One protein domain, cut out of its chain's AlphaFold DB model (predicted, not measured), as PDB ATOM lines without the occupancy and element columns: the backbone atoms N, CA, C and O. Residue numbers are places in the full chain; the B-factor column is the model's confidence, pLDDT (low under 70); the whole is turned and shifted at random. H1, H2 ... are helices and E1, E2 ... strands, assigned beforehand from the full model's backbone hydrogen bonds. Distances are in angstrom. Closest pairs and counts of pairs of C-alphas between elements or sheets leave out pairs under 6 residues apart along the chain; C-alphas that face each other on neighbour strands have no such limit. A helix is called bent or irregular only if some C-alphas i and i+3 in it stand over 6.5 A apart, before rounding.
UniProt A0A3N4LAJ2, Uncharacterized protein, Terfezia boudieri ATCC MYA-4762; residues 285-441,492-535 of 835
ATOM      1  N   ARG A 285      10.598   5.848  -1.171       76.81
ATOM      2  CA  ARG A 285       9.130   5.972  -1.065       76.81
ATOM      3  C   ARG A 285       8.535   4.855  -0.196       76.81
ATOM      4  O   ARG A 285       7.861   5.170   0.776       76.81
ATOM      5  N   PHE A 286       8.835   3.586  -0.486       81.06
ATOM      6  CA  PHE A 286       8.302   2.433   0.254       81.06
ATOM      7  C   PHE A 286       8.777   2.349   1.721       81.06
ATOM      8  O   PHE A 286       7.974   2.091   2.614       81.06
ATOM      9  N   SER A 287      10.078   2.525   1.985       80.31
ATOM     10  CA  SER A 287      10.696   2.209   3.285       80.31
ATOM     11  C   SER A 287      10.948   3.427   4.177       80.31
ATOM     12  O   SER A 287      10.694   3.362   5.385       80.31
ATOM     13  N   LYS A 288      11.437   4.545   3.617       75.56
ATOM     14  CA  LYS A 288      11.846   5.725   4.399       75.56
ATOM     15  C   LYS A 288      10.699   6.720   4.628       75.56
ATOM     16  O   LYS A 288      10.630   7.241   5.738       75.56
ATOM     17  N   SER A 289       9.792   6.947   3.667       71.19
ATOM     18  CA  SER A 289       8.687   7.918   3.820       71.19
ATOM     19  C   SER A 289       7.706   7.524   4.943       71.19
ATOM     20  O   SER A 289       7.008   6.512   4.817       71.19
ATOM     21  N   PRO A 290       7.576   8.324   6.022       69.69
ATOM     22  CA  PRO A 290       6.571   8.113   7.064       69.69
ATOM     23  C   PRO A 290       5.137   8.176   6.528       69.69
ATOM     24  O   PRO A 290       4.281   7.420   6.982       69.69
ATOM     25  N   ALA A 291       4.873   9.034   5.536       68.62
ATOM     26  CA  ALA A 291       3.543   9.193   4.953       68.62
ATOM     27  C   ALA A 291       3.078   7.929   4.204       68.62
ATOM     28  O   ALA A 291       1.937   7.501   4.379       68.62
ATOM     29  N   PHE A 292       3.971   7.286   3.439       75.81
ATOM     30  CA  PHE A 292       3.680   6.004   2.788       75.81
ATOM     31  C   PHE A 292       3.611   4.852   3.806       75.81
ATOM     32  O   PHE A 292       2.653   4.077   3.798       75.81
ATOM     33  N   ARG A 293       4.561   4.786   4.753       83.75
ATOM     34  CA  ARG A 293       4.571   3.785   5.838       83.75
ATOM     35  C   ARG A 293       3.274   3.812   6.649       83.75
ATOM     36  O   ARG A 293       2.682   2.765   6.883       83.75
ATOM     37  N   SER A 294       2.781   5.003   6.994       80.56
ATOM     38  CA  SER A 294       1.514   5.189   7.708       80.56
ATOM     39  C   SER A 294       0.296   4.677   6.929       80.56
ATOM     40  O   SER A 294      -0.708   4.340   7.555       80.56
ATOM     41  N   ILE A 295       0.350   4.628   5.593       84.06
ATOM     42  CA  ILE A 295      -0.727   4.089   4.748       84.06
ATOM     43  C   ILE A 295      -0.633   2.563   4.665       84.06
ATOM     44  O   ILE A 295      -1.655   1.904   4.839       84.06
ATOM     45  N   ILE A 296       0.566   1.991   4.510       87.38
ATOM     46  CA  ILE A 296       0.782   0.535   4.604       87.38
ATOM     47  C   ILE A 296       0.350   0.013   5.984       87.38
ATOM     48  O   ILE A 296      -0.437  -0.928   6.083       87.38
ATOM     49  N   GLU A 297       0.750   0.684   7.063       88.94
ATOM     50  CA  GLU A 297       0.280   0.377   8.415       88.94
ATOM     51  C   GLU A 297      -1.243   0.489   8.568       88.94
ATOM     52  O   GLU A 297      -1.838  -0.320   9.278       88.94
ATOM     53  N   ALA A 298      -1.887   1.478   7.938       89.06
ATOM     54  CA  ALA A 298      -3.341   1.610   7.978       89.06
ATOM     55  C   ALA A 298      -4.033   0.474   7.203       89.06
ATOM     56  O   ALA A 298      -4.998  -0.091   7.713       89.06
ATOM     57  N   LEU A 299      -3.503   0.075   6.040       90.81
ATOM     58  CA  LEU A 299      -3.968  -1.092   5.279       90.81
ATOM     59  C   LEU A 299      -3.878  -2.380   6.118       90.81
ATOM     60  O   LEU A 299      -4.846  -3.137   6.168       90.81
ATOM     61  N   HIS A 300      -2.782  -2.605   6.853       91.62
ATOM     62  CA  HIS A 300      -2.665  -3.753   7.767       91.62
ATOM     63  C   HIS A 300      -3.605  -3.687   8.986       91.62
ATOM     64  O   HIS A 300      -3.958  -4.729   9.536       91.62
ATOM     65  N   LYS A 301      -4.015  -2.488   9.424       91.56
ATOM     66  CA  LYS A 301      -4.920  -2.277  10.575       91.56
ATOM     67  C   LYS A 301      -6.411  -2.353  10.203       91.56
ATOM     68  O   LYS A 301      -7.258  -2.341  11.098       91.56
ATOM     69  N   ILE A 302      -6.750  -2.449   8.916       91.44
ATOM     70  CA  ILE A 302      -8.125  -2.667   8.447       91.44
ATOM     71  C   ILE A 302      -8.549  -4.111   8.714       91.44
ATOM     72  O   ILE A 302      -7.944  -5.059   8.219       91.44
ATOM     73  N   ASP A 303      -9.645  -4.266   9.457       89.19
ATOM     74  CA  ASP A 303     -10.380  -5.526   9.547       89.19
ATOM     75  C   ASP A 303     -11.007  -5.837   8.173       89.19
ATOM     76  O   ASP A 303     -11.888  -5.081   7.744       89.19
ATOM     77  N   PRO A 304     -10.619  -6.935   7.493       87.56
ATOM     78  CA  PRO A 304     -11.131  -7.264   6.163       87.56
ATOM     79  C   PRO A 304     -12.660  -7.425   6.114       87.56
ATOM     80  O   PRO A 304     -13.266  -7.231   5.067       87.56
ATOM     81  N   ARG A 305     -13.302  -7.719   7.256       86.38
ATOM     82  CA  ARG A 305     -14.763  -7.869   7.392       86.38
ATOM     83  C   ARG A 305     -15.515  -6.537   7.486       86.38
ATOM     84  O   ARG A 305     -16.740  -6.538   7.555       86.38
ATOM     85  N   LYS A 306     -14.801  -5.408   7.557       88.75
ATOM     86  CA  LYS A 306     -15.371  -4.051   7.653       88.75
ATOM     87  C   LYS A 306     -15.225  -3.242   6.359       88.75
ATOM     88  O   LYS A 306     -15.534  -2.053   6.359       88.75
ATOM     89  N   ILE A 307     -14.756  -3.863   5.275       89.31
ATOM     90  CA  ILE A 307     -14.576  -3.205   3.976       89.31
ATOM     91  C   ILE A 307     -15.952  -2.970   3.333       89.31
ATOM     92  O   ILE A 307     -16.679  -3.936   3.103       89.31
ATOM     93  N   PRO A 308     -16.356  -1.711   3.072       84.69
ATOM     94  CA  PRO A 308     -17.667  -1.424   2.500       84.69
ATOM     95  C   PRO A 308     -17.702  -1.784   1.008       84.69
ATOM     96  O   PRO A 308     -16.767  -1.475   0.272       84.69
ATOM     97  N   ILE A 309     -18.802  -2.366   0.522       80.25
ATOM     98  CA  ILE A 309     -19.025  -2.465  -0.929       80.25
ATOM     99  C   ILE A 309     -19.396  -1.072  -1.456       80.25
ATOM    100  O   ILE A 309     -20.330  -0.435  -0.963       80.25
ATOM    101  N   GLY A 310     -18.663  -0.593  -2.461       58.75
ATOM    102  CA  GLY A 310     -18.868   0.713  -3.086       58.75
ATOM    103  C   GLY A 310     -20.045   0.755  -4.064       58.75
ATOM    104  O   GLY A 310     -19.827   0.916  -5.259       58.75
ATOM    105  N   GLY A 311     -21.281   0.666  -3.566       58.25
ATOM    106  CA  GLY A 311     -22.504   0.817  -4.369       58.25
ATOM    107  C   GLY A 311     -23.217  -0.499  -4.723       58.25
ATOM    108  O   GLY A 311     -22.842  -1.555  -4.219       58.25
ATOM    109  N   PRO A 312     -24.290  -0.437  -5.539       52.44
ATOM    110  CA  PRO A 312     -25.144  -1.586  -5.855       52.44
ATOM    111  C   PRO A 312     -24.652  -2.440  -7.036       52.44
ATOM    112  O   PRO A 312     -25.265  -3.465  -7.328       52.44
ATOM    113  N   GLU A 313     -23.594  -2.031  -7.742       62.53
ATOM    114  CA  GLU A 313     -23.019  -2.817  -8.837       62.53
ATOM    115  C   GLU A 313     -22.170  -3.964  -8.278       62.53
ATOM    116  O   GLU A 313     -21.031  -3.776  -7.849       62.53
ATOM    117  N   ILE A 314     -22.740  -5.168  -8.306       71.88
ATOM    118  CA  ILE A 314     -22.004  -6.415  -8.100       71.88
ATOM    119  C   ILE A 314     -21.063  -6.592  -9.296       71.88
ATOM    120  O   ILE A 314     -21.503  -6.935 -10.395       71.88
ATOM    121  N   LEU A 315     -19.769  -6.341  -9.091       82.25
ATOM    122  CA  LEU A 315     -18.751  -6.561 -10.115       82.25
ATOM    123  C   LEU A 315     -18.531  -8.066 -10.297       82.25
ATOM    124  O   LEU A 315     -17.954  -8.730  -9.435       82.25
ATOM    125  N   GLN A 316     -19.007  -8.584 -11.427       82.94
ATOM    126  CA  GLN A 316     -18.735  -9.940 -11.896       82.94
ATOM    127  C   GLN A 316     -17.490  -9.931 -12.786       82.94
ATOM    128  O   GLN A 316     -17.355  -9.090 -13.677       82.94
ATOM    129  N   LEU A 317     -16.589 -10.867 -12.521       82.12
ATOM    130  CA  LEU A 317     -15.373 -11.132 -13.271       82.12
ATOM    131  C   LEU A 317     -15.600 -12.475 -13.983       82.12
ATOM    132  O   LEU A 317     -15.798 -13.498 -13.328       82.12
ATOM    133  N   THR A 318     -15.627 -12.465 -15.314       80.81
ATOM    134  CA  THR A 318     -15.668 -13.689 -16.135       80.81
ATOM    135  C   THR A 318     -14.274 -14.008 -16.656       80.81
ATOM    136  O   THR A 318     -13.380 -13.161 -16.586       80.81
ATOM    137  N   GLU A 319     -14.083 -15.207 -17.206       77.62
ATOM    138  CA  GLU A 319     -12.786 -15.628 -17.754       77.62
ATOM    139  C   GLU A 319     -12.293 -14.696 -18.879       77.62
ATOM    140  O   GLU A 319     -11.097 -14.479 -19.020       77.62
ATOM    141  N   ASP A 320     -13.206 -14.030 -19.598       74.94
ATOM    142  CA  ASP A 320     -12.898 -13.007 -20.612       74.94
ATOM    143  C   ASP A 320     -12.412 -11.648 -20.044       74.94
ATOM    144  O   ASP A 320     -12.339 -10.657 -20.783       74.94
ATOM    145  N   THR A 321     -12.153 -11.531 -18.735       81.25
ATOM    146  CA  THR A 321     -11.775 -10.259 -18.090       81.25
ATOM    147  C   THR A 321     -10.321 -10.236 -17.622       81.25
ATOM    148  O   THR A 321      -9.871 -11.132 -16.917       81.25
ATOM    149  N   GLU A 322      -9.604  -9.138 -17.908       84.38
ATOM    150  CA  GLU A 322      -8.229  -8.927 -17.411       84.38
ATOM    151  C   GLU A 322      -8.137  -9.008 -15.876       84.38
ATOM    152  O   GLU A 322      -7.116  -9.417 -15.331       84.38
ATOM    153  N   ASP A 323      -9.217  -8.648 -15.171       86.56
ATOM    154  CA  ASP A 323      -9.315  -8.778 -13.715       86.56
ATOM    155  C   ASP A 323      -9.310 -10.254 -13.252       86.56
ATOM    156  O   ASP A 323      -8.803 -10.541 -12.169       86.56
ATOM    157  N   TYR A 324      -9.816 -11.200 -14.056       88.50
ATOM    158  CA  TYR A 324      -9.771 -12.639 -13.766       88.50
ATOM    159  C   TYR A 324      -8.373 -13.228 -14.010       88.50
ATOM    160  O   TYR A 324      -7.846 -13.932 -13.146       88.50
ATOM    161  N   ASP A 325      -7.710 -12.881 -15.116       88.81
ATOM    162  CA  ASP A 325      -6.314 -13.286 -15.351       88.81
ATOM    163  C   ASP A 325      -5.373 -12.721 -14.271       88.81
ATOM    164  O   ASP A 325      -4.495 -13.424 -13.756       88.81
ATOM    165  N   LEU A 326      -5.588 -11.466 -13.860       91.56
ATOM    166  CA  LEU A 326      -4.848 -10.814 -12.780       91.56
ATOM    167  C   LEU A 326      -5.030 -11.538 -11.439       91.56
ATOM    168  O   LEU A 326      -4.048 -11.834 -10.752       91.56
ATOM    169  N   VAL A 327      -6.277 -11.832 -11.055       91.75
ATOM    170  CA  VAL A 327      -6.572 -12.505  -9.783       91.75
ATOM    171  C   VAL A 327      -6.007 -13.926  -9.779       91.75
ATOM    172  O   VAL A 327      -5.359 -14.309  -8.801       91.75
ATOM    173  N   GLY A 328      -6.136 -14.668 -10.883       90.88
ATOM    174  CA  GLY A 328      -5.502 -15.976 -11.059       90.88
ATOM    175  C   GLY A 328      -3.980 -15.901 -10.911       90.88
ATOM    176  O   GLY A 328      -3.402 -16.620 -10.094       90.88
ATOM    177  N   THR A 329      -3.330 -14.969 -11.613       92.94
ATOM    178  CA  THR A 329      -1.871 -14.754 -11.546       92.94
ATOM    179  C   THR A 329      -1.372 -14.576 -10.107       92.94
ATOM    180  O   THR A 329      -0.336 -15.130  -9.735       92.94
ATOM    181  N   ILE A 330      -2.124 -13.860  -9.262       93.94
ATOM    182  CA  ILE A 330      -1.780 -13.642  -7.850       93.94
ATOM    183  C   ILE A 330      -2.067 -14.894  -7.000       93.94
ATOM    184  O   ILE A 330      -1.205 -15.313  -6.228       93.94
ATOM    185  N   LEU A 331      -3.245 -15.517  -7.140       92.50
ATOM    186  CA  LEU A 331      -3.660 -16.683  -6.339       92.50
ATOM    187  C   LEU A 331      -2.796 -17.928  -6.586       92.50
ATOM    188  O   LEU A 331      -2.553 -18.711  -5.663       92.50
ATOM    189  N   PHE A 332      -2.342 -18.128  -7.825       92.12
ATOM    190  CA  PHE A 332      -1.485 -19.250  -8.204       92.12
ATOM    191  C   PHE A 332       0.013 -18.970  -8.004       92.12
ATOM    192  O   PHE A 332       0.808 -19.908  -8.097       92.12
ATOM    193  N   HIS A 333       0.412 -17.740  -7.649       92.69
ATOM    194  CA  HIS A 333       1.806 -17.423  -7.343       92.69
ATOM    195  C   HIS A 333       2.338 -18.293  -6.189       92.69
ATOM    196  O   HIS A 333       1.720 -18.397  -5.129       92.69
ATOM    197  N   VAL A 334       3.522 -18.894  -6.366       89.56
ATOM    198  CA  VAL A 334       4.070 -19.948  -5.480       89.56
ATOM    199  C   VAL A 334       4.166 -19.552  -4.000       89.56
ATOM    200  O   VAL A 334       4.056 -20.398  -3.117       89.56
ATOM    201  N   SER A 335       4.356 -18.262  -3.721       90.50
ATOM    202  CA  SER A 335       4.482 -17.712  -2.367       90.50
ATOM    203  C   SER A 335       3.207 -17.050  -1.827       90.50
ATOM    204  O   SER A 335       3.259 -16.432  -0.761       90.50
ATOM    205  N   PHE A 336       2.075 -17.153  -2.537       92.69
ATOM    206  CA  PHE A 336       0.795 -16.627  -2.070       92.69
ATOM    207  C   PHE A 336       0.164 -17.552  -1.013       92.69
ATOM    208  O   PHE A 336      -0.022 -18.747  -1.264       92.69
ATOM    209  N   PRO A 337      -0.209 -17.042   0.176       90.81
ATOM    210  CA  PRO A 337      -0.854 -17.843   1.211       90.81
ATOM    211  C   PRO A 337      -2.335 -18.074   0.865       90.81
ATOM    212  O   PRO A 337      -3.218 -17.358   1.332       90.81
ATOM    213  N   LYS A 338      -2.613 -19.095   0.045       89.56
ATOM    214  CA  LYS A 338      -3.955 -19.449  -0.471       89.56
ATOM    215  C   LYS A 338      -5.038 -19.555   0.613       89.56
ATOM    216  O   LYS A 338      -6.183 -19.183   0.384       89.56
ATOM    217  N   ASN A 339      -4.668 -19.969   1.824       91.19
ATOM    218  CA  ASN A 339      -5.555 -20.029   2.991       91.19
ATOM    219  C   ASN A 339      -6.050 -18.656   3.497       91.19
ATOM    220  O   ASN A 339      -6.962 -18.623   4.319       91.19
ATOM    221  N   LYS A 340      -5.471 -17.538   3.038       89.88
ATOM    222  CA  LYS A 340      -6.003 -16.186   3.263       89.88
ATOM    223  C   LYS A 340      -7.177 -15.831   2.348       89.88
ATOM    224  O   LYS A 340      -7.926 -14.925   2.696       89.88
ATOM    225  N   CYS A 341      -7.304 -16.499   1.199       93.44
ATOM    226  CA  CYS A 341      -8.347 -16.237   0.206       93.44
ATOM    227  C   CYS A 341      -9.130 -17.523  -0.122       93.44
ATOM    228  O   CYS A 341      -9.078 -17.994  -1.260       93.44
ATOM    229  N   PRO A 342      -9.781 -18.159   0.872       91.12
ATOM    230  CA  PRO A 342     -10.453 -19.439   0.677       91.12
ATOM    231  C   PRO A 342     -11.639 -19.362  -0.292       91.12
ATOM    232  O   PRO A 342     -11.905 -20.354  -0.966       91.12
ATOM    233  N   SER A 343     -12.337 -18.228  -0.384       90.12
ATOM    234  CA  SER A 343     -13.510 -18.069  -1.254       90.12
ATOM    235  C   SER A 343     -13.084 -17.890  -2.710       90.12
ATOM    236  O   SER A 343     -13.564 -18.610  -3.581       90.12
ATOM    237  N   LEU A 344     -12.113 -17.006  -2.967       91.00
ATOM    238  CA  LEU A 344     -11.505 -16.844  -4.290       91.00
ATOM    239  C   LEU A 344     -10.812 -18.145  -4.730       91.00
ATOM    240  O   LEU A 344     -11.024 -18.609  -5.846       91.00
ATOM    241  N   TRP A 345     -10.047 -18.795  -3.845       90.81
ATOM    242  CA  TRP A 345      -9.417 -20.085  -4.146       90.81
ATOM    243  C   TRP A 345     -10.447 -21.188  -4.433       90.81
ATOM    244  O   TRP A 345     -10.210 -22.017  -5.308       90.81
ATOM    245  N   HIS A 346     -11.597 -21.204  -3.751       88.44
ATOM    246  CA  HIS A 346     -12.682 -22.132  -4.074       88.44
ATOM    247  C   HIS A 346     -13.253 -21.858  -5.471       88.44
ATOM    248  O   HIS A 346     -13.347 -22.791  -6.260       88.44
ATOM    249  N   ILE A 347     -13.546 -20.597  -5.805       86.81
ATOM    250  CA  ILE A 347     -14.078 -20.201  -7.118       86.81
ATOM    251  C   ILE A 347     -13.154 -20.666  -8.261       86.81
ATOM    252  O   ILE A 347     -13.604 -21.376  -9.152       86.81
ATOM    253  N   TYR A 348     -11.845 -20.397  -8.183       86.00
ATOM    254  CA  TYR A 348     -10.868 -20.776  -9.225       86.00
ATOM    255  C   TYR A 348     -10.626 -22.285  -9.419       86.00
ATOM    256  O   TYR A 348      -9.827 -22.664 -10.272       86.00
ATOM    257  N   ASN A 349     -11.246 -23.155  -8.619       85.06
ATOM    258  CA  ASN A 349     -11.081 -24.610  -8.727       85.06
ATOM    259  C   ASN A 349     -12.398 -25.338  -9.079       85.06
ATOM    260  O   ASN A 349     -12.439 -26.565  -9.003       85.06
ATOM    261  N   TYR A 350     -13.477 -24.613  -9.409       84.25
ATOM    262  CA  TYR A 350     -14.811 -25.175  -9.665       84.25
ATOM    263  C   TYR A 350     -15.443 -24.536 -10.917       84.25
ATOM    264  O   TYR A 350     -15.767 -23.353 -10.916       84.25
ATOM    265  N   GLU A 351     -15.655 -25.339 -11.965       65.94
ATOM    266  CA  GLU A 351     -15.924 -24.903 -13.356       65.94
ATOM    267  C   GLU A 351     -17.215 -24.074 -13.579       65.94
ATOM    268  O   GLU A 351     -17.358 -23.444 -14.622       65.94
ATOM    269  N   ASP A 352     -18.140 -24.030 -12.611       72.81
ATOM    270  CA  ASP A 352     -19.405 -23.269 -12.680       72.81
ATOM    271  C   ASP A 352     -19.395 -21.956 -11.852       72.81
ATOM    272  O   ASP A 352     -20.415 -21.263 -11.749       72.81
ATOM    273  N   ALA A 353     -18.287 -21.614 -11.186       77.44
ATOM    274  CA  ALA A 353     -18.251 -20.530 -10.204       77.44
ATOM    275  C   ALA A 353     -17.888 -19.164 -10.824       77.44
ATOM    276  O   ALA A 353     -16.734 -18.892 -11.145       77.44
ATOM    277  N   VAL A 354     -18.860 -18.249 -10.920       82.69
ATOM    278  CA  VAL A 354     -18.590 -16.852 -11.313       82.69
ATOM    279  C   VAL A 354     -17.817 -16.133 -10.206       82.69
ATOM    280  O   VAL A 354     -18.238 -16.118  -9.046       82.69
ATOM    281  N   LEU A 355     -16.714 -15.483 -10.571       84.25
ATOM    282  CA  LEU A 355     -15.915 -14.677  -9.658       84.25
ATOM    283  C   LEU A 355     -16.597 -13.325  -9.409       84.25
ATOM    284  O   LEU A 355     -16.925 -12.593 -10.340       84.25
ATOM    285  N   VAL A 356     -16.836 -12.986  -8.142       86.81
ATOM    286  CA  VAL A 356     -17.632 -11.813  -7.754       86.81
ATOM    287  C   VAL A 356     -16.895 -10.978  -6.715       86.81
ATOM    288  O   VAL A 356     -16.370 -11.520  -5.744       86.81
ATOM    289  N   TYR A 357     -16.899  -9.655  -6.881       89.62
ATOM    290  CA  TYR A 357     -16.503  -8.708  -5.839       89.62
ATOM    291  C   TYR A 357     -17.715  -8.302  -4.986       89.62
ATOM    292  O   TYR A 357     -18.579  -7.543  -5.434       89.62
ATOM    293  N   ASP A 358     -17.775  -8.800  -3.750       89.00
ATOM    294  CA  ASP A 358     -18.826  -8.503  -2.772       89.00
ATOM    295  C   ASP A 358     -18.277  -8.439  -1.330       89.00
ATOM    296  O   ASP A 358     -17.070  -8.388  -1.109       89.00
ATOM    297  N   ALA A 359     -19.147  -8.423  -0.313       86.00
ATOM    298  CA  ALA A 359     -18.731  -8.367   1.095       86.00
ATOM    299  C   ALA A 359     -18.044  -9.651   1.605       86.00
ATOM    300  O   ALA A 359     -17.414  -9.614   2.664       86.00
ATOM    301  N   THR A 360     -18.167 -10.777   0.898       86.19
ATOM    302  CA  THR A 360     -17.480 -12.032   1.231       86.19
ATOM    303  C   THR A 360     -16.061 -12.030   0.669       86.19
ATOM    304  O   THR A 360     -15.116 -12.338   1.393       86.19
ATOM    305  N   THR A 361     -15.888 -11.581  -0.578       91.25
ATOM    306  CA  THR A 361     -14.592 -11.587  -1.269       91.25
ATOM    307  C   THR A 361     -13.768 -10.318  -1.067       91.25
ATOM    308  O   THR A 361     -12.543 -10.390  -1.152       91.25
ATOM    309  N   ALA A 362     -14.361  -9.160  -0.744       92.00
ATOM    310  CA  ALA A 362     -13.619  -7.904  -0.561       92.00
ATOM    311  C   ALA A 362     -12.496  -8.017   0.486       92.00
ATOM    312  O   ALA A 362     -11.429  -7.424   0.320       92.00
ATOM    313  N   GLY A 363     -12.693  -8.816   1.539       93.62
ATOM    314  CA  GLY A 363     -11.648  -9.083   2.529       93.62
ATOM    315  C   GLY A 363     -10.468  -9.908   1.991       93.62
ATOM    316  O   GLY A 363      -9.351  -9.775   2.490       93.62
ATOM    317  N   GLU A 364     -10.700 -10.717   0.958       94.69
ATOM    318  CA  GLU A 364      -9.702 -11.545   0.276       94.69
ATOM    319  C   GLU A 364      -8.938 -10.719  -0.776       94.69
ATOM    320  O   GLU A 364      -7.705 -10.710  -0.771       94.69
ATOM    321  N   PHE A 365      -9.640  -9.884  -1.556       94.06
ATOM    322  CA  PHE A 365      -9.021  -8.858  -2.412       94.06
ATOM    323  C   PHE A 365      -8.086  -7.921  -1.620       94.06
ATOM    324  O   PHE A 365      -7.001  -7.586  -2.096       94.06
ATOM    325  N   HIS A 366      -8.425  -7.575  -0.372       95.06
ATOM    326  CA  HIS A 366      -7.538  -6.795   0.506       95.06
ATOM    327  C   HIS A 366      -6.236  -7.530   0.850       95.06
ATOM    328  O   HIS A 366      -5.164  -6.924   0.878       95.06
ATOM    329  N   GLN A 367      -6.291  -8.850   1.070       94.56
ATOM    330  CA  GLN A 367      -5.082  -9.653   1.296       94.56
ATOM    331  C   GLN A 367      -4.218  -9.764   0.036       94.56
ATOM    332  O   GLN A 367      -2.995  -9.814   0.155       94.56
ATOM    333  N   MET A 368      -4.826  -9.761  -1.153       95.00
ATOM    334  CA  MET A 368      -4.101  -9.724  -2.426       95.00
ATOM    335  C   MET A 368      -3.410  -8.376  -2.658       95.00
ATOM    336  O   MET A 368      -2.221  -8.358  -2.964       95.00
ATOM    337  N   LEU A 369      -4.107  -7.254  -2.431       94.25
ATOM    338  CA  LEU A 369      -3.521  -5.911  -2.524       94.25
ATOM    339  C   LEU A 369      -2.335  -5.751  -1.559       94.25
ATOM    340  O   LEU A 369      -1.264  -5.303  -1.967       94.25
ATOM    341  N   LEU A 370      -2.506  -6.165  -0.296       94.31
ATOM    342  CA  LEU A 370      -1.429  -6.180   0.699       94.31
ATOM    343  C   LEU A 370      -0.239  -7.037   0.247       94.31
ATOM    344  O   LEU A 370       0.891  -6.563   0.290       94.31
ATOM    345  N   PHE A 371      -0.481  -8.259  -0.231       95.12
ATOM    346  CA  PHE A 371       0.578  -9.154  -0.699       95.12
ATOM    347  C   PHE A 371       1.365  -8.564  -1.877       95.12
ATOM    348  O   PHE A 371       2.594  -8.590  -1.866       95.12
ATOM    349  N   CYS A 372       0.690  -7.992  -2.877       94.62
ATOM    350  CA  CYS A 372       1.358  -7.361  -4.017       94.62
ATOM    351  C   CYS A 372       2.176  -6.125  -3.601       94.62
ATOM    352  O   CYS A 372       3.255  -5.901  -4.148       94.62
ATOM    353  N   LEU A 373       1.722  -5.368  -2.594       93.50
ATOM    354  CA  LEU A 373       2.482  -4.260  -2.004       93.50
ATOM    355  C   LEU A 373       3.712  -4.738  -1.223       93.50
ATOM    356  O   LEU A 373       4.808  -4.236  -1.467       93.50
ATOM    357  N   GLU A 374       3.557  -5.727  -0.338       94.00
ATOM    358  CA  GLU A 374       4.663  -6.363   0.396       94.00
ATOM    359  C   GLU A 374       5.723  -6.911  -0.573       94.00
ATOM    360  O   GLU A 374       6.925  -6.734  -0.357       94.00
ATOM    361  N   ARG A 375       5.283  -7.541  -1.669       95.44
ATOM    362  CA  ARG A 375       6.153  -8.109  -2.705       95.44
ATOM    363  C   ARG A 375       6.872  -7.045  -3.525       95.44
ATOM    364  O   ARG A 375       8.087  -7.139  -3.654       95.44
ATOM    365  N   ALA A 376       6.177  -6.015  -4.011       94.25
ATOM    366  CA  ALA A 376       6.803  -4.898  -4.722       94.25
ATOM    367  C   ALA A 376       7.821  -4.160  -3.838       94.25
ATOM    368  O   ALA A 376       8.958  -3.932  -4.251       94.25
ATOM    369  N   GLN A 377       7.461  -3.869  -2.582       93.62
ATOM    370  CA  GLN A 377       8.366  -3.275  -1.597       93.62
ATOM    371  C   GLN A 377       9.591  -4.165  -1.329       93.62
ATOM    372  O   GLN A 377      10.713  -3.655  -1.272       93.62
ATOM    373  N   GLY A 378       9.392  -5.478  -1.184       94.81
ATOM    374  CA  GLY A 378      10.460  -6.459  -0.988       94.81
ATOM    375  C   GLY A 378      11.398  -6.563  -2.190       94.81
ATOM    376  O   GLY A 378      12.610  -6.455  -2.024       94.81
ATOM    377  N   ALA A 379      10.856  -6.683  -3.402       95.50
ATOM    378  CA  ALA A 379      11.623  -6.762  -4.643       95.50
ATOM    379  C   ALA A 379      12.439  -5.485  -4.897       95.50
ATOM    380  O   ALA A 379      13.630  -5.551  -5.188       95.50
ATOM    381  N   ILE A 380      11.844  -4.307  -4.684       94.19
ATOM    382  CA  ILE A 380      12.540  -3.017  -4.796       94.19
ATOM    383  C   ILE A 380      13.587  -2.823  -3.688       94.19
ATOM    384  O   ILE A 380      14.630  -2.214  -3.938       94.19
ATOM    385  N   ALA A 381      13.375  -3.361  -2.483       92.94
ATOM    386  CA  ALA A 381      14.399  -3.396  -1.438       92.94
ATOM    387  C   ALA A 381      15.556  -4.347  -1.786       92.94
ATOM    388  O   ALA A 381      16.716  -3.960  -1.636       92.94
ATOM    389  N   ASN A 382      15.258  -5.542  -2.303       93.56
ATOM    390  CA  ASN A 382      16.246  -6.515  -2.769       93.56
ATOM    391  C   ASN A 382      17.078  -5.942  -3.920       93.56
ATOM    392  O   ASN A 382      18.302  -5.966  -3.839       93.56
ATOM    393  N   LEU A 383      16.437  -5.344  -4.931       93.25
ATOM    394  CA  LEU A 383      17.111  -4.666  -6.036       93.25
ATOM    395  C   LEU A 383      17.962  -3.495  -5.531       93.25
ATOM    396  O   LEU A 383      19.141  -3.419  -5.851       93.25
ATOM    397  N   THR A 384      17.425  -2.625  -4.671       90.62
ATOM    398  CA  THR A 384      18.204  -1.505  -4.112       90.62
ATOM    399  C   THR A 384      19.408  -1.991  -3.302       90.62
ATOM    400  O   THR A 384      20.470  -1.382  -3.381       90.62
ATOM    401  N   LYS A 385      19.289  -3.099  -2.559       90.25
ATOM    402  CA  LYS A 385      20.400  -3.714  -1.819       90.25
ATOM    403  C   LYS A 385      21.429  -4.349  -2.757       90.25
ATOM    404  O   LYS A 385      22.613  -4.059  -2.622       90.25
ATOM    405  N   ALA A 386      20.987  -5.163  -3.713       88.50
ATOM    406  CA  ALA A 386      21.851  -5.861  -4.662       88.50
ATOM    407  C   ALA A 386      22.598  -4.891  -5.589       88.50
ATOM    408  O   ALA A 386      23.772  -5.107  -5.865       88.50
ATOM    409  N   VAL A 387      21.967  -3.783  -6.005       84.00
ATOM    410  CA  VAL A 387      22.675  -2.717  -6.725       84.00
ATOM    411  C   VAL A 387      23.562  -1.897  -5.789       84.00
ATOM    412  O   VAL A 387      24.577  -1.405  -6.251       84.00
ATOM    413  N   LYS A 388      23.253  -1.739  -4.492       81.75
ATOM    414  CA  LYS A 388      24.125  -0.993  -3.561       81.75
ATOM    415  C   LYS A 388      25.379  -1.741  -3.112       81.75
ATOM    416  O   LYS A 388      26.368  -1.074  -2.821       81.75
ATOM    417  N   GLU A 389      25.374  -3.069  -3.029       80.94
ATOM    418  CA  GLU A 389      26.557  -3.836  -2.608       80.94
ATOM    419  C   GLU A 389      27.760  -3.523  -3.520       80.94
ATOM    420  O   GLU A 389      27.704  -3.724  -4.731       80.94
ATOM    421  N   GLU A 390      28.845  -2.969  -2.964       57.50
ATOM    422  CA  GLU A 390      30.059  -2.647  -3.727       57.50
ATOM    423  C   GLU A 390      31.058  -3.804  -3.704       57.50
ATOM    424  O   GLU A 390      31.655  -4.147  -2.685       57.50
ATOM    425  N   GLY A 391      31.219  -4.410  -4.875       59.44
ATOM    426  CA  GLY A 391      32.152  -5.483  -5.177       59.44
ATOM    427  C   GLY A 391      31.876  -6.012  -6.583       59.44
ATOM    428  O   GLY A 391      30.843  -5.703  -7.170       59.44
ATOM    429  N   ASN A 392      32.763  -6.847  -7.124       57.50
ATOM    430  CA  ASN A 392      32.659  -7.366  -8.500       57.50
ATOM    431  C   ASN A 392      31.561  -8.444  -8.685       57.50
ATOM    432  O   ASN A 392      31.702  -9.345  -9.512       57.50
ATOM    433  N   ARG A 393      30.478  -8.385  -7.904       66.94
ATOM    434  CA  ARG A 393      29.268  -9.178  -8.128       66.94
ATOM    435  C   ARG A 393      28.428  -8.464  -9.179       66.94
ATOM    436  O   ARG A 393      28.013  -7.329  -8.971       66.94
ATOM    437  N   GLN A 394      28.185  -9.130 -10.303       74.25
ATOM    438  CA  GLN A 394      27.171  -8.685 -11.257       74.25
ATOM    439  C   GLN A 394      25.797  -8.720 -10.576       74.25
ATOM    440  O   GLN A 394      25.548  -9.596  -9.744       74.25
ATOM    441  N   LEU A 395      24.912  -7.782 -10.922       84.94
ATOM    442  CA  LEU A 395      23.529  -7.839 -10.455       84.94
ATOM    443  C   LEU A 395      22.871  -9.117 -10.994       84.94
ATOM    444  O   LEU A 395      22.969  -9.411 -12.183       84.94
ATOM    445  N   GLU A 396      22.190  -9.869 -10.133       88.38
ATOM    446  CA  GLU A 396      21.493 -11.087 -10.542       88.38
ATOM    447  C   GLU A 396      20.240 -10.750 -11.370       88.38
ATOM    448  O   GLU A 396      19.352 -10.033 -10.908       88.38
ATOM    449  N   GLU A 397      20.142 -11.322 -12.576       91.81
ATOM    450  CA  GLU A 397      18.991 -11.188 -13.491       91.81
ATOM    451  C   GLU A 397      17.657 -11.456 -12.779       91.81
ATOM    452  O   GLU A 397      16.699 -10.709 -12.960       91.81
ATOM    453  N   ALA A 398      17.612 -12.461 -11.898       93.12
ATOM    454  CA  ALA A 398      16.421 -12.807 -11.123       93.12
ATOM    455  C   ALA A 398      15.920 -11.658 -10.227       93.12
ATOM    456  O   ALA A 398      14.712 -11.475 -10.102       93.12
ATOM    457  N   VAL A 399      16.820 -10.856  -9.646       93.88
ATOM    458  CA  VAL A 399      16.457  -9.714  -8.786       93.88
ATOM    459  C   VAL A 399      15.919  -8.546  -9.618       93.88
ATOM    460  O   VAL A 399      15.014  -7.839  -9.175       93.88
ATOM    461  N   MET A 400      16.430  -8.360 -10.841       94.62
ATOM    462  CA  MET A 400      15.869  -7.391 -11.788       94.62
ATOM    463  C   MET A 400      14.479  -7.828 -12.265       94.62
ATOM    464  O   MET A 400      13.533  -7.053 -12.161       94.62
ATOM    465  N   VAL A 401      14.334  -9.080 -12.711       94.88
ATOM    466  CA  VAL A 401      13.061  -9.629 -13.205       94.88
ATOM    467  C   VAL A 401      11.994  -9.665 -12.109       94.88
ATOM    468  O   VAL A 401      10.843  -9.338 -12.386       94.88
ATOM    469  N   GLU A 402      12.343  -9.995 -10.859       94.69
ATOM    470  CA  GLU A 402      11.397  -9.926  -9.735       94.69
ATOM    471  C   GLU A 402      10.898  -8.482  -9.523       94.69
ATOM    472  O   GLU A 402       9.694  -8.259  -9.384       94.69
ATOM    473  N   ALA A 403      11.787  -7.485  -9.562       95.06
ATOM    474  CA  ALA A 403      11.407  -6.078  -9.435       95.06
ATOM    475  C   ALA A 403      10.549  -5.576 -10.613       95.06
ATOM    476  O   ALA A 403       9.522  -4.936 -10.387       95.06
ATOM    477  N   GLU A 404      10.928  -5.894 -11.854       94.62
ATOM    478  CA  GLU A 404      10.151  -5.577 -13.062       94.62
ATOM    479  C   GLU A 404       8.750  -6.211 -12.998       94.62
ATOM    480  O   GLU A 404       7.749  -5.533 -13.250       94.62
ATOM    481  N   HIS A 405       8.656  -7.481 -12.589       94.19
ATOM    482  CA  HIS A 405       7.396  -8.212 -12.463       94.19
ATOM    483  C   HIS A 405       6.461  -7.594 -11.416       94.19
ATOM    484  O   HIS A 405       5.324  -7.258 -11.748       94.19
ATOM    485  N   TRP A 406       6.913  -7.391 -10.170       94.94
ATOM    486  CA  TRP A 406       6.028  -6.868  -9.119       94.94
ATOM    487  C   TRP A 406       5.643  -5.403  -9.325       94.94
ATOM    488  O   TRP A 406       4.522  -5.034  -8.977       94.94
ATOM    489  N   MET A 407       6.509  -4.575  -9.920       92.88
ATOM    490  CA  MET A 407       6.129  -3.201 -10.275       92.88
ATOM    491  C   MET A 407       5.106  -3.164 -11.418       92.88
ATOM    492  O   MET A 407       4.176  -2.359 -11.357       92.88
ATOM    493  N   THR A 408       5.211  -4.068 -12.400       92.06
ATOM    494  CA  THR A 408       4.201  -4.230 -13.463       92.06
ATOM    495  C   THR A 408       2.875  -4.745 -12.895       92.06
ATOM    496  O   THR A 408       1.822  -4.175 -13.164       92.06
ATOM    497  N   LEU A 409       2.905  -5.768 -12.038       92.69
ATOM    498  CA  LEU A 409       1.699  -6.329 -11.425       92.69
ATOM    499  C   LEU A 409       0.985  -5.306 -10.526       92.69
ATOM    500  O   LEU A 409      -0.235  -5.165 -10.589       92.69
ATOM    501  N   LEU A 410       1.743  -4.542  -9.730       91.81
ATOM    502  CA  LEU A 410       1.192  -3.453  -8.922       91.81
ATOM    503  C   LEU A 410       0.660  -2.307  -9.799       91.81
ATOM    504  O   LEU A 410      -0.335  -1.688  -9.431       91.81
ATOM    505  N   HIS A 411       1.265  -2.032 -10.961       90.12
ATOM    506  CA  HIS A 411       0.729  -1.059 -11.915       90.12
ATOM    507  C   HIS A 411      -0.669  -1.462 -12.401       90.12
ATOM    508  O   HIS A 411      -1.606  -0.672 -12.262       90.12
ATOM    509  N   ILE A 412      -0.823  -2.704 -12.878       90.44
ATOM    510  CA  ILE A 412      -2.098  -3.247 -13.375       90.44
ATOM    511  C   ILE A 412      -3.175  -3.165 -12.276       90.44
ATOM    512  O   ILE A 412      -4.265  -2.644 -12.516       90.44
ATOM    513  N   ILE A 413      -2.849  -3.576 -11.042       89.88
ATOM    514  CA  ILE A 413      -3.732  -3.476  -9.860       89.88
ATOM    515  C   ILE A 413      -4.218  -2.039  -9.603       89.88
ATOM    516  O   ILE A 413      -5.365  -1.833  -9.213       89.88
ATOM    517  N   VAL A 414      -3.363  -1.032  -9.790       84.69
ATOM    518  CA  VAL A 414      -3.662   0.358  -9.402       84.69
ATOM    519  C   VAL A 414      -4.332   1.161 -10.523       84.69
ATOM    520  O   VAL A 414      -5.191   1.999 -10.237       84.69
ATOM    521  N   HIS A 415      -3.958   0.928 -11.786       80.38
ATOM    522  CA  HIS A 415      -4.353   1.771 -12.924       80.38
ATOM    523  C   HIS A 415      -5.290   1.096 -13.932       80.38
ATOM    524  O   HIS A 415      -6.122   1.785 -14.523       80.38
ATOM    525  N   GLU A 416      -5.205  -0.222 -14.111       85.75
ATOM    526  CA  GLU A 416      -5.959  -0.943 -15.148       85.75
ATOM    527  C   GLU A 416      -7.168  -1.681 -14.560       85.75
ATOM    528  O   GLU A 416      -8.284  -1.570 -15.074       85.75
ATOM    529  N   SER A 417      -6.959  -2.367 -13.434       89.44
ATOM    530  CA  SER A 417      -7.942  -3.234 -12.791       89.44
ATOM    531  C   SER A 417      -9.184  -2.485 -12.307       89.44
ATOM    532  O   SER A 417      -9.094  -1.530 -11.529       89.44
ATOM    533  N   LYS A 418     -10.377  -2.949 -12.700       88.31
ATOM    534  CA  LYS A 418     -11.640  -2.334 -12.257       88.31
ATOM    535  C   LYS A 418     -11.984  -2.778 -10.843       88.31
ATOM    536  O   LYS A 418     -12.406  -1.949 -10.033       88.31
ATOM    537  N   VAL A 419     -11.778  -4.062 -10.541       89.81
ATOM    538  CA  VAL A 419     -12.042  -4.610  -9.206       89.81
ATOM    539  C   VAL A 419     -11.160  -3.948  -8.148       89.81
ATOM    540  O   VAL A 419     -11.682  -3.456  -7.144       89.81
ATOM    541  N   PHE A 420      -9.854  -3.800  -8.400       90.12
ATOM    542  CA  PHE A 420      -8.966  -3.125  -7.456       90.12
ATOM    543  C   PHE A 420      -9.184  -1.602  -7.420       90.12
ATOM    544  O   PHE A 420      -9.084  -1.020  -6.341       90.12
ATOM    545  N   GLN A 421      -9.606  -0.947  -8.514       87.44
ATOM    546  CA  GLN A 421     -10.050   0.458  -8.462       87.44
ATOM    547  C   GLN A 421     -11.252   0.668  -7.526       87.44
ATOM    548  O   GLN A 421     -11.264   1.644  -6.770       87.44
ATOM    549  N   VAL A 422     -12.268  -0.202  -7.564       87.12
ATOM    550  CA  VAL A 422     -13.426  -0.124  -6.649       87.12
ATOM    551  C   VAL A 422     -13.017  -0.488  -5.221       87.12
ATOM    552  O   VAL A 422     -13.432   0.184  -4.273       87.12
ATOM    553  N   HIS A 423     -12.140  -1.477  -5.059       90.12
ATOM    554  CA  HIS A 423     -11.604  -1.865  -3.760       90.12
ATOM    555  C   HIS A 423     -10.819  -0.727  -3.083       90.12
ATOM    556  O   HIS A 423     -11.124  -0.352  -1.954       90.12
ATOM    557  N   VAL A 424      -9.878  -0.087  -3.784       88.25
ATOM    558  CA  VAL A 424      -9.109   1.057  -3.261       88.25
ATOM    559  C   VAL A 424     -10.027   2.228  -2.886       88.25
ATOM    560  O   VAL A 424      -9.822   2.847  -1.843       88.25
ATOM    561  N   GLN A 425     -11.086   2.494  -3.661       85.62
ATOM    562  CA  GLN A 425     -12.093   3.508  -3.315       85.62
ATOM    563  C   GLN A 425     -12.859   3.180  -2.020       85.62
ATOM    564  O   GLN A 425     -13.154   4.091  -1.247       85.62
ATOM    565  N   ALA A 426     -13.137   1.902  -1.739       86.94
ATOM    566  CA  ALA A 426     -13.720   1.474  -0.466       86.94
ATOM    567  C   ALA A 426     -12.761   1.666   0.726       86.94
ATOM    568  O   ALA A 426     -13.198   2.005   1.830       86.94
ATOM    569  N   LEU A 427     -11.453   1.492   0.509       88.56
ATOM    570  CA  LEU A 427     -10.423   1.623   1.547       88.56
ATOM    571  C   LEU A 427     -10.164   3.079   1.981       88.56
ATOM    572  O   LEU A 427      -9.844   3.306   3.149       88.56
ATOM    573  N   GLU A 428     -10.350   4.075   1.107       84.31
ATOM    574  CA  GLU A 428     -10.154   5.504   1.441       84.31
ATOM    575  C   GLU A 428     -10.960   5.946   2.674       84.31
ATOM    576  O   GLU A 428     -10.433   6.596   3.584       84.31
ATOM    577  N   GLY A 429     -12.235   5.545   2.740       78.88
ATOM    578  CA  GLY A 429     -13.122   5.862   3.862       78.88
ATOM    579  C   GLY A 429     -12.678   5.239   5.190       78.88
ATOM    580  O   GLY A 429     -12.940   5.808   6.250       78.88
ATOM    581  N   LEU A 430     -11.968   4.107   5.135       84.12
ATOM    582  CA  LEU A 430     -11.440   3.402   6.306       84.12
ATOM    583  C   LEU A 430     -10.058   3.895   6.740       84.12
ATOM    584  O   LEU A 430      -9.733   3.792   7.919       84.12
ATOM    585  N   ILE A 431      -9.247   4.425   5.819       81.56
ATOM    586  CA  ILE A 431      -7.868   4.868   6.094       81.56
ATOM    587  C   ILE A 431      -7.807   6.320   6.580       81.56
ATOM    588  O   ILE A 431      -6.967   6.651   7.423       81.56
ATOM    589  N   ALA A 432      -8.731   7.177   6.134       73.69
ATOM    590  CA  ALA A 432      -8.781   8.581   6.541       73.69
ATOM    591  C   ALA A 432      -8.761   8.831   8.076       73.69
ATOM    592  O   ALA A 432      -8.164   9.833   8.475       73.69
ATOM    593  N   PRO A 433      -9.351   7.989   8.955       72.50
ATOM    594  CA  PRO A 433      -9.201   8.112  10.409       72.50
ATOM    595  C   PRO A 433      -7.780   7.820  10.919       72.50
ATOM    596  O   PRO A 433      -7.214   8.657  11.622       72.50
ATOM    597  N   PHE A 434      -7.183   6.680  10.541       71.56
ATOM    598  CA  PHE A 434      -5.867   6.235  11.037       71.56
ATOM    599  C   PHE A 434      -4.741   7.212  10.687       71.56
ATOM    600  O   PHE A 434      -3.832   7.456  11.481       71.56
ATOM    601  N   VAL A 435      -4.809   7.805   9.497       65.31
ATOM    602  CA  VAL A 435      -3.792   8.754   9.038       65.31
ATOM    603  C   VAL A 435      -3.922  10.104   9.757       65.31
ATOM    604  O   VAL A 435      -2.915  10.713  10.122       65.31
ATOM    605  N   LYS A 436      -5.152  10.542  10.067       62.88
ATOM    606  CA  LYS A 436      -5.402  11.775  10.838       62.88
ATOM    607  C   LYS A 436      -4.949  11.665  12.296       62.88
ATOM    608  O   LYS A 436      -4.461  12.657  12.833       62.88
ATOM    609  N   SER A 437      -5.055  10.492  12.928       54.91
ATOM    610  CA  SER A 437      -4.511  10.291  14.282       54.91
ATOM    611  C   SER A 437      -2.987  10.408  14.324       54.91
ATOM    612  O   SER A 437      -2.457  11.043  15.234       54.91
ATOM    613  N   ASN A 438      -2.281   9.878  13.320       47.84
ATOM    614  CA  ASN A 438      -0.816   9.898  13.290       47.84
ATOM    615  C   ASN A 438      -0.267  11.323  13.096       47.84
ATOM    616  O   ASN A 438       0.649  11.734  13.806       47.84
ATOM    617  N   ALA A 439      -0.887  12.122  12.219       46.03
ATOM    618  CA  ALA A 439      -0.525  13.531  12.027       46.03
ATOM    619  C   ALA A 439      -0.711  14.398  13.294       46.03
ATOM    620  O   ALA A 439      -0.059  15.431  13.433       46.03
ATOM    621  N   SER A 440      -1.570  13.981  14.233       40.47
ATOM    622  CA  SER A 440      -1.801  14.680  15.504       40.47
ATOM    623  C   SER A 440      -0.783  14.339  16.606       40.47
ATOM    624  O   SER A 440      -0.831  14.964  17.666       40.47
ATOM    625  N   ALA A 441       0.094  13.350  16.400       39.97
ATOM    626  CA  ALA A 441       1.039  12.874  17.417       39.97
ATOM    627  C   ALA A 441       2.418  13.564  17.364       39.97
ATOM    628  O   ALA A 441       3.182  13.482  18.325       39.97
ATOM    629  N   ASP A 492      11.600  12.843   7.361       46.00
ATOM    630  CA  ASP A 492      10.970  13.291   6.097       46.00
ATOM    631  C   ASP A 492      11.477  14.672   5.630       46.00
ATOM    632  O   ASP A 492      10.834  15.362   4.834       46.00
ATOM    633  N   ILE A 493      12.630  15.083   6.169       39.19
ATOM    634  CA  ILE A 493      13.335  16.318   5.848       39.19
ATOM    635  C   ILE A 493      14.429  16.033   4.806       39.19
ATOM    636  O   ILE A 493      15.306  15.197   5.027       39.19
ATOM    637  N   ASP A 494      14.372  16.739   3.676       40.50
ATOM    638  CA  ASP A 494      15.411  16.735   2.641       40.50
ATOM    639  C   ASP A 494      16.683  17.453   3.127       40.50
ATOM    640  O   ASP A 494      16.669  18.218   4.094       40.50
ATOM    641  N   ALA A 495      17.800  17.266   2.416       35.09
ATOM    642  CA  ALA A 495      19.099  17.853   2.767       35.09
ATOM    643  C   ALA A 495      19.128  19.405   2.822       35.09
ATOM    644  O   ALA A 495      20.111  19.976   3.289       35.09
ATOM    645  N   ASP A 496      18.069  20.092   2.371       34.03
ATOM    646  CA  ASP A 496      17.886  21.551   2.453       34.03
ATOM    647  C   ASP A 496      17.053  22.027   3.670       34.03
ATOM    648  O   ASP A 496      16.900  23.232   3.881       34.03
ATOM    649  N   GLY A 497      16.503  21.114   4.484       33.00
ATOM    650  CA  GLY A 497      15.582  21.444   5.581       33.00
ATOM    651  C   GLY A 497      14.102  21.582   5.170       33.00
ATOM    652  O   GLY A 497      13.270  22.041   5.966       33.00
ATOM    653  N   GLY A 498      13.755  21.241   3.927       35.34
ATOM    654  CA  GLY A 498      12.390  21.131   3.409       35.34
ATOM    655  C   GLY A 498      11.750  19.766   3.683       35.34
ATOM    656  O   GLY A 498      12.439  18.818   4.029       35.34
ATOM    657  N   PHE A 499      10.426  19.660   3.535       38.00
ATOM    658  CA  PHE A 499       9.746  18.356   3.502       38.00
ATOM    659  C   PHE A 499       9.960  17.696   2.138       38.00
ATOM    660  O   PHE A 499       9.861  18.397   1.129       38.00
ATOM    661  N   SER A 500      10.168  16.376   2.108       44.31
ATOM    662  CA  SER A 500      10.330  15.639   0.848       44.31
ATOM    663  C   SER A 500       9.094  15.760  -0.054       44.31
ATOM    664  O   SER A 500       7.960  15.795   0.430       44.31
ATOM    665  N   ASP A 501       9.266  15.790  -1.380       49.16
ATOM    666  CA  ASP A 501       8.117  15.930  -2.295       49.16
ATOM    667  C   ASP A 501       7.084  14.809  -2.119       49.16
ATOM    668  O   ASP A 501       5.884  15.071  -2.132       49.16
ATOM    669  N   THR A 502       7.534  13.579  -1.840       47.38
ATOM    670  CA  THR A 502       6.639  12.451  -1.527       47.38
ATOM    671  C   THR A 502       5.842  12.697  -0.241       47.38
ATOM    672  O   THR A 502       4.654  12.377  -0.201       47.38
ATOM    673  N   ALA A 503       6.433  13.325   0.782       47.94
ATOM    674  CA  ALA A 503       5.696  13.762   1.968       47.94
ATOM    675  C   ALA A 503       4.559  14.716   1.594       47.94
ATOM    676  O   ALA A 503       3.427  14.547   2.049       47.94
ATOM    677  N   ILE A 504       4.849  15.716   0.756       47.31
ATOM    678  CA  ILE A 504       3.898  16.780   0.418       47.31
ATOM    679  C   ILE A 504       2.790  16.258  -0.508       47.31
ATOM    680  O   ILE A 504       1.620  16.575  -0.297       47.31
ATOM    681  N   GLU A 505       3.124  15.433  -1.501       48.94
ATOM    682  CA  GLU A 505       2.154  14.802  -2.404       48.94
ATOM    683  C   GLU A 505       1.183  13.892  -1.641       48.94
ATOM    684  O   GLU A 505      -0.036  14.002  -1.810       48.94
ATOM    685  N   ILE A 506       1.695  13.049  -0.738       46.59
ATOM    686  CA  ILE A 506       0.852  12.174   0.083       46.59
ATOM    687  C   ILE A 506       0.042  13.005   1.097       46.59
ATOM    688  O   ILE A 506      -1.166  12.804   1.215       46.59
ATOM    689  N   THR A 507       0.638  14.001   1.762       44.75
ATOM    690  CA  THR A 507      -0.067  14.887   2.718       44.75
ATOM    691  C   THR A 507      -1.180  15.706   2.054       44.75
ATOM    692  O   THR A 507      -2.226  15.936   2.664       44.75
ATOM    693  N   ALA A 508      -1.007  16.118   0.794       47.81
ATOM    694  CA  ALA A 508      -2.077  16.737   0.014       47.81
ATOM    695  C   ALA A 508      -3.184  15.718  -0.311       47.81
ATOM    696  O   ALA A 508      -4.362  15.983  -0.078       47.81
ATOM    697  N   SER A 509      -2.818  14.514  -0.757       44.47
ATOM    698  CA  SER A 509      -3.762  13.429  -1.082       44.47
ATOM    699  C   SER A 509      -4.643  13.023   0.114       44.47
ATOM    700  O   SER A 509      -5.851  12.807  -0.019       44.47
ATOM    701  N   GLN A 510      -4.063  13.011   1.318       49.56
ATOM    702  CA  GLN A 510      -4.757  12.771   2.591       49.56
ATOM    703  C   GLN A 510      -5.857  13.796   2.905       49.56
ATOM    704  O   GLN A 510      -6.832  13.469   3.586       49.56
ATOM    705  N   GLN A 511      -5.740  15.026   2.401       46.62
ATOM    706  CA  GLN A 511      -6.729  16.085   2.614       46.62
ATOM    707  C   GLN A 511      -7.919  16.002   1.638       46.62
ATOM    708  O   GLN A 511      -8.971  16.566   1.934       46.62
ATOM    709  N   VAL A 512      -7.790  15.273   0.520       49.03
ATOM    710  CA  VAL A 512      -8.864  15.049  -0.478       49.03
ATOM    711  C   VAL A 512      -9.621  13.729  -0.228       49.03
ATOM    712  O   VAL A 512     -10.513  13.369  -0.992       49.03
ATOM    713  N   SER A 513      -9.283  12.990   0.840       53.78
ATOM    714  CA  SER A 513      -9.740  11.604   1.075       53.78
ATOM    715  C   SER A 513      -9.417  10.678  -0.112       53.78
ATOM    716  O   SER A 513     -10.255   9.895  -0.553       53.78
ATOM    717  N   ARG A 514      -8.208  10.848  -0.664       62.44
ATOM    718  CA  ARG A 514      -7.631  10.087  -1.788       62.44
ATOM    719  C   ARG A 514      -6.200   9.628  -1.469       62.44
ATOM    720  O   ARG A 514      -5.331   9.558  -2.339       62.44
ATOM    721  N   ALA A 515      -5.941   9.397  -0.181       66.25
ATOM    722  CA  ALA A 515      -4.624   9.091   0.361       66.25
ATOM    723  C   ALA A 515      -4.068   7.799  -0.233       66.25
ATOM    724  O   ALA A 515      -2.901   7.744  -0.616       66.25
ATOM    725  N   VAL A 516      -4.913   6.772  -0.292       71.06
ATOM    726  CA  VAL A 516      -4.562   5.413  -0.696       71.06
ATOM    727  C   VAL A 516      -4.299   5.402  -2.194       71.06
ATOM    728  O   VAL A 516      -3.182   5.108  -2.609       71.06
ATOM    729  N   GLN A 517      -5.276   5.822  -3.002       73.31
ATOM    730  CA  GLN A 517      -5.189   5.821  -4.460       73.31
ATOM    731  C   GLN A 517      -3.974   6.612  -4.951       73.31
ATOM    732  O   GLN A 517      -3.188   6.096  -5.739       73.31
ATOM    733  N   GLN A 518      -3.780   7.842  -4.470       68.25
ATOM    734  CA  GLN A 518      -2.678   8.676  -4.954       68.25
ATOM    735  C   GLN A 518      -1.311   8.167  -4.477       68.25
ATOM    736  O   GLN A 518      -0.358   8.218  -5.250       68.25
ATOM    737  N   SER A 519      -1.202   7.609  -3.265       69.94
ATOM    738  CA  SER A 519       0.054   6.989  -2.808       69.94
ATOM    739  C   SER A 519       0.392   5.735  -3.611       69.94
ATOM    740  O   SER A 519       1.550   5.540  -3.972       69.94
ATOM    741  N   LEU A 520      -0.610   4.918  -3.945       74.88
ATOM    742  CA  LEU A 520      -0.445   3.754  -4.811       74.88
ATOM    743  C   LEU A 520      -0.001   4.165  -6.225       74.88
ATOM    744  O   LEU A 520       0.992   3.635  -6.719       74.88
ATOM    745  N   CYS A 521      -0.633   5.177  -6.832       74.06
ATOM    746  CA  CYS A 521      -0.186   5.751  -8.109       74.06
ATOM    747  C   CYS A 521       1.259   6.286  -8.048       74.06
ATOM    748  O   CYS A 521       2.018   6.138  -9.003       74.06
ATOM    749  N   LEU A 522       1.672   6.877  -6.921       69.19
ATOM    750  CA  LEU A 522       3.045   7.354  -6.704       69.19
ATOM    751  C   LEU A 522       4.058   6.221  -6.469       69.19
ATOM    752  O   LEU A 522       5.249   6.419  -6.720       69.19
ATOM    753  N   ALA A 523       3.631   5.036  -6.031       73.25
ATOM    754  CA  ALA A 523       4.504   3.864  -5.982       73.25
ATOM    755  C   ALA A 523       4.850   3.378  -7.402       73.25
ATOM    756  O   ALA A 523       6.015   3.122  -7.698       73.25
ATOM    757  N   VAL A 524       3.857   3.330  -8.298       79.81
ATOM    758  CA  VAL A 524       3.983   2.791  -9.669       79.81
ATOM    759  C   VAL A 524       4.201   3.857 -10.753       79.81
ATOM    760  O   VAL A 524       4.122   3.553 -11.944       79.81
ATOM    761  N   SER A 525       4.502   5.105 -10.372       76.75
ATOM    762  CA  SER A 525       4.547   6.253 -11.298       76.75
ATOM    763  C   SER A 525       5.525   6.078 -12.463       76.75
ATOM    764  O   SER A 525       5.303   6.625 -13.539       76.75
ATOM    765  N   TYR A 526       6.608   5.324 -12.256       81.94
ATOM    766  CA  TYR A 526       7.618   5.058 -13.282       81.94
ATOM    767  C   TYR A 526       7.136   4.038 -14.319       81.94
ATOM    768  O   TYR A 526       7.307   4.272 -15.511       81.94
ATOM    769  N   GLU A 527       6.452   2.972 -13.895       84.94
ATOM    770  CA  GLU A 527       5.862   1.989 -14.814       84.94
ATOM    771  C   GLU A 527       4.677   2.595 -15.582       84.94
ATOM    772  O   GLU A 527       4.591   2.435 -16.797       84.94
ATOM    773  N   GLN A 528       3.851   3.428 -14.929       81.75
ATOM    774  CA  GLN A 528       2.840   4.229 -15.635       81.75
ATOM    775  C   GLN A 528       3.481   5.137 -16.696       81.75
ATOM    776  O   GLN A 528       2.900   5.279 -17.774       81.75
ATOM    777  N   ALA A 529       4.645   5.739 -16.429       75.88
ATOM    778  CA  ALA A 529       5.342   6.589 -17.393       75.88
ATOM    779  C   ALA A 529       5.929   5.790 -18.568       75.88
ATOM    780  O   ALA A 529       5.750   6.202 -19.717       75.88
ATOM    781  N   ILE A 530       6.538   4.627 -18.303       85.56
ATOM    782  CA  ILE A 530       7.011   3.683 -19.330       85.56
ATOM    783  C   ILE A 530       5.840   3.240 -20.217       85.56
ATOM    784  O   ILE A 530       5.891   3.420 -21.431       85.56
ATOM    785  N   LEU A 531       4.757   2.716 -19.644       84.38
ATOM    786  CA  LEU A 531       3.606   2.221 -20.407       84.38
ATOM    787  C   LEU A 531       2.887   3.346 -21.164       84.38
ATOM    788  O   LEU A 531       2.541   3.179 -22.334       84.38
ATOM    789  N   SER A 532       2.745   4.529 -20.557       79.00
ATOM    790  CA  SER A 532       2.151   5.695 -21.228       79.00
ATOM    791  C   SER A 532       2.973   6.139 -22.433       79.00
ATOM    792  O   SER A 532       2.406   6.328 -23.507       79.00
ATOM    793  N   ILE A 533       4.293   6.313 -22.276       81.31
ATOM    794  CA  ILE A 533       5.139   6.807 -23.370       81.31
ATOM    795  C   ILE A 533       5.292   5.748 -24.469       81.31
ATOM    796  O   ILE A 533       5.253   6.071 -25.650       81.31
ATOM    797  N   THR A 534       5.416   4.471 -24.104       84.62
ATOM    798  CA  THR A 534       5.663   3.388 -25.067       84.62
ATOM    799  C   THR A 534       4.400   2.839 -25.726       84.62
ATOM    800  O   THR A 534       4.506   2.116 -26.726       84.62
ATOM    801  N   SER A 535       3.214   3.237 -25.254       83.00
ATOM    802  CA  SER A 535       1.937   2.930 -25.898       83.00
ATOM    803  C   SER A 535       1.920   3.323 -27.384       83.00
ATOM    804  O   SER A 535       2.619   4.235 -27.851       83.00
TER     805      SER A 535
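AT A GLANCE: This is residues 285 to 441 and 492 to 535 of the 835 residues of an uncharacterized protein of Terfezia boudieri ATCC MYA-4762 (UniProt A0A3N4LAJ2). A long helical hairpin, H5 and H6, is the core, and on one of its sides H2, H7, H8 and H9 make a group of mostly crossed helices. Near the beginning of H5 sit H3, H4 and a tiny antiparallel sheet, E1 and E2, while H10 meets H6 near its own beginning and points away from it, about perpendicular, and the loops of residues 388 to 393 and 494 to 499 stick out. The printed part has 201 residues, mostly helix, with ten named helices and two named strands in the order H1 H2 E1 H3 H4 E2 H5 H6 H7 H8 H9 H10. It is compact, with a radius of gyration of the C-alphas of 17.9 A, and spans 58 by 46 by 34 A.

HOW THE PARTS SIT: H1, residues 285 to 288, and H2, residues 290 to 301, touch only at the corner, the closest C-alphas being those of Phe 286 and Phe 292, 6.4 A apart. E1, residues 315 to 317, and E2, residues 355 to 357, are antiparallel neighbours; N 317 and O 355, 2.8 A apart, are within hydrogen-bond range. H3, residues 322 to 331, only just touches H5, residues 362 to 388, with 3 pairs of C-alphas within 8 A, closest at Ile 330 and Met 368, 7.1 A. H4, residues 342 to 347, only just touches H5 at Glu 364, with 3 such pairs, closest to Leu 344, 7.2 A. H5 and H6, residues 397 to 416, form a hairpin, with the C-alphas of Ala 379 and Ala 403 closest, 4.8 A. H7, residues 418 to 439, touches H6 only at the corner, closest at Ile 413 and Phe 420, 5.8 A, about perpendicular at 85 degrees. Residues 294 to 299 of H2 touch H7, closest at Ala 298 and Ile 431, 5.9 A. H8, residues 501 to 511, and H9, residues 515 to 523, form a hairpin at a shallow tilt of 25 degrees, closest at Ser 509 and Ala 515, 4.7 A. H9 touches H7, closest at Glu 428 and Val 516, 6.0 A. H10, residues 525 to 534, touches H6, closest at Thr 408 and Glu 527, 6.6 A, about perpendicular at 85 degrees. Every O i to N i+4 pair is within hydrogen-bond range in H2, H3, H4, H5, H6, H9 and H10, against 14 of 18 in H7 and 6 of 7 in H8; H1 is too short for such a pair.

IN THESE COORDINATES: H1 begins at C-alpha 285, (9.130, 5.972, -1.065). H5 measures 38.5 A, H6 27.0 A and H7 31.1 A. H7 is only just irregular, C-alphas 430 and 433 being 6.6 A apart, with a kink of 47 degrees near residue 430. H10 ends at C-alpha 534, (5.663, 3.388, -25.067).

THE WHOLE: The two C-alphas farthest apart, those of Asp 352 and Asp 496, are 60.2 A apart. Residues 442 to 491 are not printed, and C-alphas 441 and 492 are 15.1 A apart across the cut. The link from H2 to E1 is long. The mean pLDDT of the printed part is 79.1; 45 residues are under 70, among them 492 to 515.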